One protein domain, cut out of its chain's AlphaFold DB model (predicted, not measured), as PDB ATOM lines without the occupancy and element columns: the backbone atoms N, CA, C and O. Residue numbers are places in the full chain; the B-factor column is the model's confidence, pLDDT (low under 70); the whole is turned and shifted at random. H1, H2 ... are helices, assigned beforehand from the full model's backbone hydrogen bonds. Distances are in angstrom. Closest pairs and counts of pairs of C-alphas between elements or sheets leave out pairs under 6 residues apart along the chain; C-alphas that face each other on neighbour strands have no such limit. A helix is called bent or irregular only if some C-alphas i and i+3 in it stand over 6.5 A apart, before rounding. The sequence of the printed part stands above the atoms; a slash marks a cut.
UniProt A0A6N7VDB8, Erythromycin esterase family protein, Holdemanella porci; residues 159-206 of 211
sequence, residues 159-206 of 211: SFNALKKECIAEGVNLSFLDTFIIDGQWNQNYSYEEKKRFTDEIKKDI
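This is residues 159 to 206 of the 211 residues of the protein "Erythromycin esterase family protein" of Holdemanella porci (UniProt A0A6N7VDB8). The longest helix, H3, runs along one side of a small body, and H1 and the short helix H2 make up the other side, with the link from H1 folding back to H2 at one end and the link from H2 turning round to H3 at the other. The helices are loosely set: no two of them touch, and H2 is near H3, while a small turn of residues 181 to 186, paired with itself, lies in the link between these two. The printed part has 48 residues with three named helices, in the order H1, H2, H3, and no named strand. The class is all helix, with 29 of the 48 printed residues in helices. The whole is compact, with a radius of gyration of the C-alphas of 10.5 A, and rounded, spanning 29 by 22 by 17 A.

H1, residues 159 to 169, is followed by a short link of 7 residues to H2, residues 177 to 180. H1 and H2 are apart, but only just: their closest C-alphas are 8.4 A from each other. A long link of 11 residues then joins H2 to H3, residues 192 to 205. In this link, residues 181 to 182 pair with residues 185 to 186, antiparallel. H2 and H3 are close but not clearly touching, with 1 pair of C-alphas within 8 A. That closest pair is Phe 180 and Lys 195, whose C-alphas are 7.4 A apart, and the two helices are 11.8 A from centre to centre. H1 and H3 are apart. In H1 and H3 every O i to N i+4 pair is within hydrogen-bond range; H2, with 4 residues, is too short for such a pair, and its 1 pair of O i to N i+3 is within range.

H1 begins at C-alpha 159, at (-37.228, -18.830, 12.073), and measures 15.7 A from first to last C-alpha. H2, from Leu 177 to Phe 180, begins with its C-alpha at (-44.786, -9.783, 6.976). H3, with 14 residues from Tyr 192 to Asp 205, is 20.5 A long and ends at C-alpha 205, at (-54.281, -19.095, 7.487). None of the three helices is bent or irregular.

The two C-alphas farthest apart are those of Ala 169 and Ser 191, at 28.9 A. The first and last printed C-alphas, of Ser 159 and Ile 206, are 15.5 A apart. The printed part has no cut, and the link from H2 to H3 is its long one. The mean pLDDT of the printed part is 84.4, no printed residue is under 70, and the mean for H2 is 78.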
ATOM      1  N   SER A 159     -35.906 -18.253  11.792       91.19
ATOM      2  CA  SER A 159     -37.228 -18.830  12.073       91.19
ATOM      3  C   SER A 159     -38.315 -18.199  11.197       91.19
ATOM      4  O   SER A 159     -39.188 -18.897  10.692       91.19
ATOM      5  N   PHE A 160     -38.234 -16.887  10.947       88.31
ATOM      6  CA  PHE A 160     -39.107 -16.205   9.994       88.31
ATOM      7  C   PHE A 160     -38.810 -16.583   8.550       88.31
ATOM      8  O   PHE A 160     -39.755 -16.701   7.779       88.31
ATOM      9  N   ASN A 161     -37.546 -16.791   8.169       89.06
ATOM     10  CA  ASN A 161     -37.222 -17.278   6.826       89.06
ATOM     11  C   ASN A 161     -37.848 -18.654   6.571       89.06
ATOM     12  O   ASN A 161     -38.493 -18.832   5.540       89.06
ATOM     13  N   ALA A 162     -37.716 -19.581   7.527       88.44
ATOM     14  CA  ALA A 162     -38.338 -20.900   7.462       88.44
ATOM     15  C   ALA A 162     -39.866 -20.785   7.351       88.44
ATOM     16  O   ALA A 162     -40.452 -21.281   6.395       88.44
ATOM     17  N   LEU A 163     -40.507 -20.019   8.241       85.94
ATOM     18  CA  LEU A 163     -41.953 -19.776   8.178       85.94
ATOM     19  C   LEU A 163     -42.386 -19.158   6.838       85.94
ATOM     20  O   LEU A 163     -43.394 -19.561   6.268       85.94
ATOM     21  N   LYS A 164     -41.630 -18.180   6.323       85.69
ATOM     22  CA  LYS A 164     -41.929 -17.499   5.056       85.69
ATOM     23  C   LYS A 164     -41.856 -18.472   3.881       85.69
ATOM     24  O   LYS A 164     -42.732 -18.425   3.024       85.69
ATOM     25  N   LYS A 165     -40.847 -19.348   3.856       86.25
ATOM     26  CA  LYS A 165     -40.688 -20.397   2.840       86.25
ATOM     27  C   LYS A 165     -41.909 -21.321   2.812       86.25
ATOM     28  O   LYS A 165     -42.518 -21.458   1.754       86.25
ATOM     29  N   GLU A 166     -42.301 -21.865   3.963       85.25
ATOM     30  CA  GLU A 166     -43.438 -22.792   4.065       85.25
ATOM     31  C   GLU A 166     -44.770 -22.116   3.714       85.25
ATOM     32  O   GLU A 166     -45.541 -22.610   2.898       85.25
ATOM     33  N   CYS A 167     -45.021 -20.919   4.243       84.50
ATOM     34  CA  CYS A 167     -46.234 -20.167   3.929       84.50
ATOM     35  C   CYS A 167     -46.367 -19.837   2.431       84.50
ATOM     36  O   CYS A 167     -47.473 -19.874   1.897       84.50
ATOM     37  N   ILE A 168     -45.265 -19.507   1.742       85.25
ATOM     38  CA  ILE A 168     -45.286 -19.271   0.288       85.25
ATOM     39  C   ILE A 168     -45.617 -20.563  -0.464       85.25
ATOM     40  O   ILE A 168     -46.391 -20.511  -1.419       85.25
ATOM     41  N   ALA A 169     -45.061 -21.703  -0.038       86.12
ATOM     42  CA  ALA A 169     -45.354 -23.004  -0.639       86.12
ATOM     43  C   ALA A 169     -46.846 -23.370  -0.519       86.12
ATOM     44  O   ALA A 169     -47.431 -23.875  -1.474       86.12
ATOM     45  N   GLU A 170     -47.479 -23.001   0.595       84.12
ATOM     46  CA  GLU A 170     -48.916 -23.181   0.854       84.12
ATOM     47  C   GLU A 170     -49.812 -22.081   0.242       84.12
ATOM     48  O   GLU A 170     -51.028 -22.063   0.439       84.12
ATOM     49  N   GLY A 171     -49.241 -21.127  -0.504       84.94
ATOM     50  CA  GLY A 171     -49.996 -20.043  -1.141       84.94
ATOM     51  C   GLY A 171     -50.561 -18.996  -0.171       84.94
ATOM     52  O   GLY A 171     -51.455 -18.231  -0.542       84.94
ATOM     53  N   VAL A 172     -50.047 -18.927   1.061       82.94
ATOM     54  CA  VAL A 172     -50.424 -17.911   2.050       82.94
ATOM     55  C   VAL A 172     -49.858 -16.555   1.620       82.94
ATOM     56  O   VAL A 172     -48.680 -16.420   1.287       82.94
ATOM     57  N   ASN A 173     -50.691 -15.512   1.633       76.94
ATOM     58  CA  ASN A 173     -50.238 -14.159   1.326       76.94
ATOM     59  C   ASN A 173     -49.418 -13.602   2.497       76.94
ATOM     60  O   ASN A 173     -49.939 -13.445   3.591       76.94
ATOM     61  N   LEU A 174     -48.156 -13.248   2.249       78.06
ATOM     62  CA  LEU A 174     -47.232 -12.714   3.255       78.06
ATOM     63  C   LEU A 174     -46.813 -11.266   2.980       78.06
ATOM     64  O   LEU A 174     -45.816 -10.804   3.530       78.06
ATOM     65  N   SER A 175     -47.540 -10.515   2.150       73.88
ATOM     66  CA  SER A 175     -47.158  -9.139   1.790       73.88
ATOM     67  C   SER A 175     -47.067  -8.202   3.002       73.88
ATOM     68  O   SER A 175     -46.413  -7.165   2.944       73.88
ATOM     69  N   PHE A 176     -47.726  -8.557   4.106       74.31
ATOM     70  CA  PHE A 176     -47.705  -7.802   5.354       74.31
ATOM     71  C   PHE A 176     -46.506  -8.138   6.255       74.31
ATOM     72  O   PHE A 176     -46.124  -7.306   7.076       74.31
ATOM     73  N   LEU A 177     -45.876  -9.311   6.104       74.12
ATOM     74  CA  LEU A 177     -44.786  -9.783   6.976       74.12
ATOM     75  C   LEU A 177     -43.580  -8.847   6.973       74.12
ATOM     76  O   LEU A 177     -43.024  -8.563   8.035       74.12
ATOM     77  N   ASP A 178     -43.239  -8.301   5.808       75.62
ATOM     78  CA  ASP A 178     -42.119  -7.368   5.652       75.62
ATOM     79  C   ASP A 178     -42.369  -6.031   6.392       75.62
ATOM     80  O   ASP A 178     -41.446  -5.258   6.631       75.62
ATOM     81  N   THR A 179     -43.610  -5.766   6.832       82.00
ATOM     82  CA  THR A 179     -43.939  -4.617   7.696       82.00
ATOM     83  C   THR A 179     -43.620  -4.898   9.168       82.00
ATOM     84  O   THR A 179     -43.219  -3.997   9.907       82.00
ATOM     85  N   PHE A 180     -43.786  -6.147   9.613       82.19
ATOM     86  CA  PHE A 180     -43.585  -6.552  11.009       82.19
ATOM     87  C   PHE A 180     -42.163  -7.013  11.298       82.19
ATOM     88  O   PHE A 180     -41.744  -6.974  12.456       82.19
ATOM     89  N   ILE A 181     -41.428  -7.426  10.267       86.56
ATOM     90  CA  ILE A 181     -40.059  -7.915  10.370       86.56
ATOM     91  C   ILE A 181     -39.162  -7.065   9.478       86.56
ATOM     92  O   ILE A 181     -39.234  -7.142   8.257       86.56
ATOM     93  N   ILE A 182     -38.293  -6.273  10.103       86.31
ATOM     94  CA  ILE A 182     -37.313  -5.428   9.416       86.31
ATOM     95  C   ILE A 182     -35.934  -5.996   9.721       86.31
ATOM     96  O   ILE A 182     -35.583  -6.192  10.884       86.31
ATOM     97  N   ASP A 183     -35.178  -6.321   8.674       85.44
ATOM     98  CA  ASP A 183     -33.848  -6.924   8.775       85.44
ATOM     99  C   ASP A 183     -33.813  -8.158   9.696       85.44
ATOM    100  O   ASP A 183     -32.872  -8.370  10.459       85.44
ATOM    101  N   GLY A 184     -34.848  -9.001   9.662       84.56
ATOM    102  CA  GLY A 184     -34.933 -10.205  10.502       84.56
ATOM    103  C   GLY A 184     -35.091  -9.925  12.001       84.56
ATOM    104  O   GLY A 184     -34.750 -10.777  12.822       84.56
ATOM    105  N   GLN A 185     -35.567  -8.734  12.358       88.75
ATOM    106  CA  GLN A 185     -35.914  -8.328  13.714       88.75
ATOM    107  C   GLN A 185     -37.350  -7.821  13.753       88.75
ATOM    108  O   GLN A 185     -37.873  -7.308  12.766       88.75
ATOM    109  N   TRP A 186     -37.984  -7.934  14.918       88.69
ATOM    110  CA  TRP A 186     -39.304  -7.363  15.126       88.69
ATOM    111  C   TRP A 186     -39.255  -5.857  14.889       88.69
ATOM    112  O   TRP A 186     -38.415  -5.158  15.464       88.69
ATOM    113  N   ASN A 187     -40.199  -5.348  14.104       90.50
ATOM    114  CA  ASN A 187     -40.406  -3.922  13.959       90.50
ATOM    115  C   ASN A 187     -40.800  -3.343  15.328       90.50
ATOM    116  O   ASN A 187     -41.772  -3.762  15.963       90.50
ATOM    117  N   GLN A 188     -39.992  -2.404  15.816       90.88
ATOM    118  CA  GLN A 188     -40.141  -1.824  17.151       90.88
ATOM    119  C   GLN A 188     -41.294  -0.818  17.241       90.88
ATOM    120  O   GLN A 188     -41.695  -0.464  18.345       90.88
ATOM    121  N   ASN A 189     -41.876  -0.420  16.106       93.06
ATOM    122  CA  ASN A 189     -43.055   0.443  16.068       93.06
ATOM    123  C   ASN A 189     -44.346  -0.276  16.494       93.06
ATOM    124  O   ASN A 189     -45.349   0.390  16.727       93.06
ATOM    125  N   TYR A 190     -44.323  -1.608  16.603       89.19
ATOM    126  CA  TYR A 190     -45.462  -2.410  17.045       89.19
ATOM    127  C   TYR A 190     -45.275  -2.898  18.483       89.19
ATOM    128  O   TYR A 190     -44.211  -3.400  18.872       89.19
ATOM    129  N   SER A 191     -46.348  -2.805  19.260       92.62
ATOM    130  CA  SER A 191     -46.457  -3.381  20.596       92.62
ATOM    131  C   SER A 191     -46.414  -4.912  20.568       92.62
ATOM    132  O   SER A 191     -46.566  -5.556  19.526       92.62
ATOM    133  N   TYR A 192     -46.213  -5.519  21.739       89.88
ATOM    134  CA  TYR A 192     -46.288  -6.973  21.889       89.88
ATOM    135  C   TYR A 192     -47.658  -7.528  21.466       89.88
ATOM    136  O   TYR A 192     -47.708  -8.517  20.742       89.88
ATOM    137  N   GLU A 193     -48.756  -6.870  21.851       93.00
ATOM    138  CA  GLU A 193     -50.112  -7.322  21.511       93.00
ATOM    139  C   GLU A 193     -50.379  -7.275  20.003       93.00
ATOM    140  O   GLU A 193     -50.997  -8.185  19.455       93.00
ATOM    141  N   GLU A 194     -49.856  -6.265  19.302       90.12
ATOM    142  CA  GLU A 194     -49.946  -6.195  17.839       90.12
ATOM    143  C   GLU A 194     -49.147  -7.321  17.169       90.12
ATOM    144  O   GLU A 194     -49.665  -7.991  16.277       90.12
ATOM    145  N   LYS A 195     -47.922  -7.594  17.643       88.12
ATOM    146  CA  LYS A 195     -47.082  -8.711  17.160       88.12
ATOM    147  C   LYS A 195     -47.725 -10.077  17.428       88.12
ATOM    148  O   LYS A 195     -47.663 -10.981  16.591       88.12
ATOM    149  N   LYS A 196     -48.365 -10.232  18.586       88.31
ATOM    150  CA  LYS A 196     -49.090 -11.446  18.968       88.31
ATOM    151  C   LYS A 196     -50.320 -11.656  18.091       88.31
ATOM    152  O   LYS A 196     -50.482 -12.723  17.512       88.31
ATOM    153  N   ARG A 197     -51.153 -10.627  17.924       86.44
ATOM    154  CA  ARG A 197     -52.325 -10.699  17.046       86.44
ATOM    155  C   ARG A 197     -51.929 -11.090  15.620       86.44
ATOM    156  O   ARG A 197     -52.572 -11.949  15.029       86.44
ATOM    157  N   PHE A 198     -50.854 -10.500  15.106       80.88
ATOM    158  CA  PHE A 198     -50.283 -10.832  13.803       80.88
ATOM    159  C   PHE A 198     -49.893 -12.317  13.687       80.88
ATOM    160  O   PHE A 198     -50.266 -12.989  12.726       80.88
ATOM    161  N   THR A 199     -49.180 -12.860  14.679       81.94
ATOM    162  CA  THR A 199     -48.793 -14.283  14.665       81.94
ATOM    163  C   THR A 199     -50.001 -15.209  14.785       81.94
ATOM    164  O   THR A 199     -50.007 -16.280  14.183       81.94
ATOM    165  N   ASP A 200     -51.045 -14.797  15.504       84.62
ATOM    166  CA  ASP A 200     -52.299 -15.544  15.599       84.62
ATOM    167  C   ASP A 200     -53.132 -15.498  14.305       84.62
ATOM    168  O   ASP A 200     -53.866 -16.445  14.033       84.62
ATOM    169  N   GLU A 201     -53.025 -14.439  13.495       79.88
ATOM    170  CA  GLU A 201     -53.631 -14.376  12.156       79.88
ATOM    171  C   GLU A 201     -52.936 -15.360  11.198       79.88
ATOM    172  O   GLU A 201     -53.615 -16.203  10.615       79.88
ATOM    173  N   ILE A 202     -51.596 -15.380  11.155       78.94
ATOM    174  CA  ILE A 202     -50.832 -16.357  10.349       78.94
ATOM    175  C   ILE A 202     -51.198 -17.803  10.715       78.94
ATOM    176  O   ILE A 202     -51.414 -18.635   9.839       78.94
ATOM    177  N   LYS A 203     -51.322 -18.112  12.012       80.44
ATOM    178  CA  LYS A 203     -51.712 -19.455  12.476       80.44
ATOM    179  C   LYS A 203     -53.097 -19.903  12.004       80.44
ATOM    180  O   LYS A 203     -53.355 -21.100  12.014       80.44
ATOM    181  N   LYS A 204     -54.007 -18.978  11.682       79.00
ATOM    182  CA  LYS A 204     -55.339 -19.320  11.155       79.00
ATOM    183  C   LYS A 204     -55.291 -19.636   9.666       79.00
ATOM    184  O   LYS A 204     -56.050 -20.491   9.219       79.00
ATOM    185  N   ASP A 205     -54.429 -18.937   8.934       73.19
ATOM    186  CA  ASP A 205     -54.281 -19.095   7.487       73.19
ATOM    187  C   ASP A 205     -53.486 -20.358   7.136       73.19
ATOM    188  O   ASP A 205     -53.801 -21.039   6.161       73.19
ATOM    189  N   ILE A 206     -52.505 -20.721   7.967       74.19
ATOM    190  CA  ILE A 206     -51.840 -22.021   7.886       74.19
ATOM    191  C   ILE A 206     -52.826 -23.076   8.395       74.19
ATOM    192  O   ILE A 206     -53.163 -23.105   9.582       74.19
TER     193      ILE A 206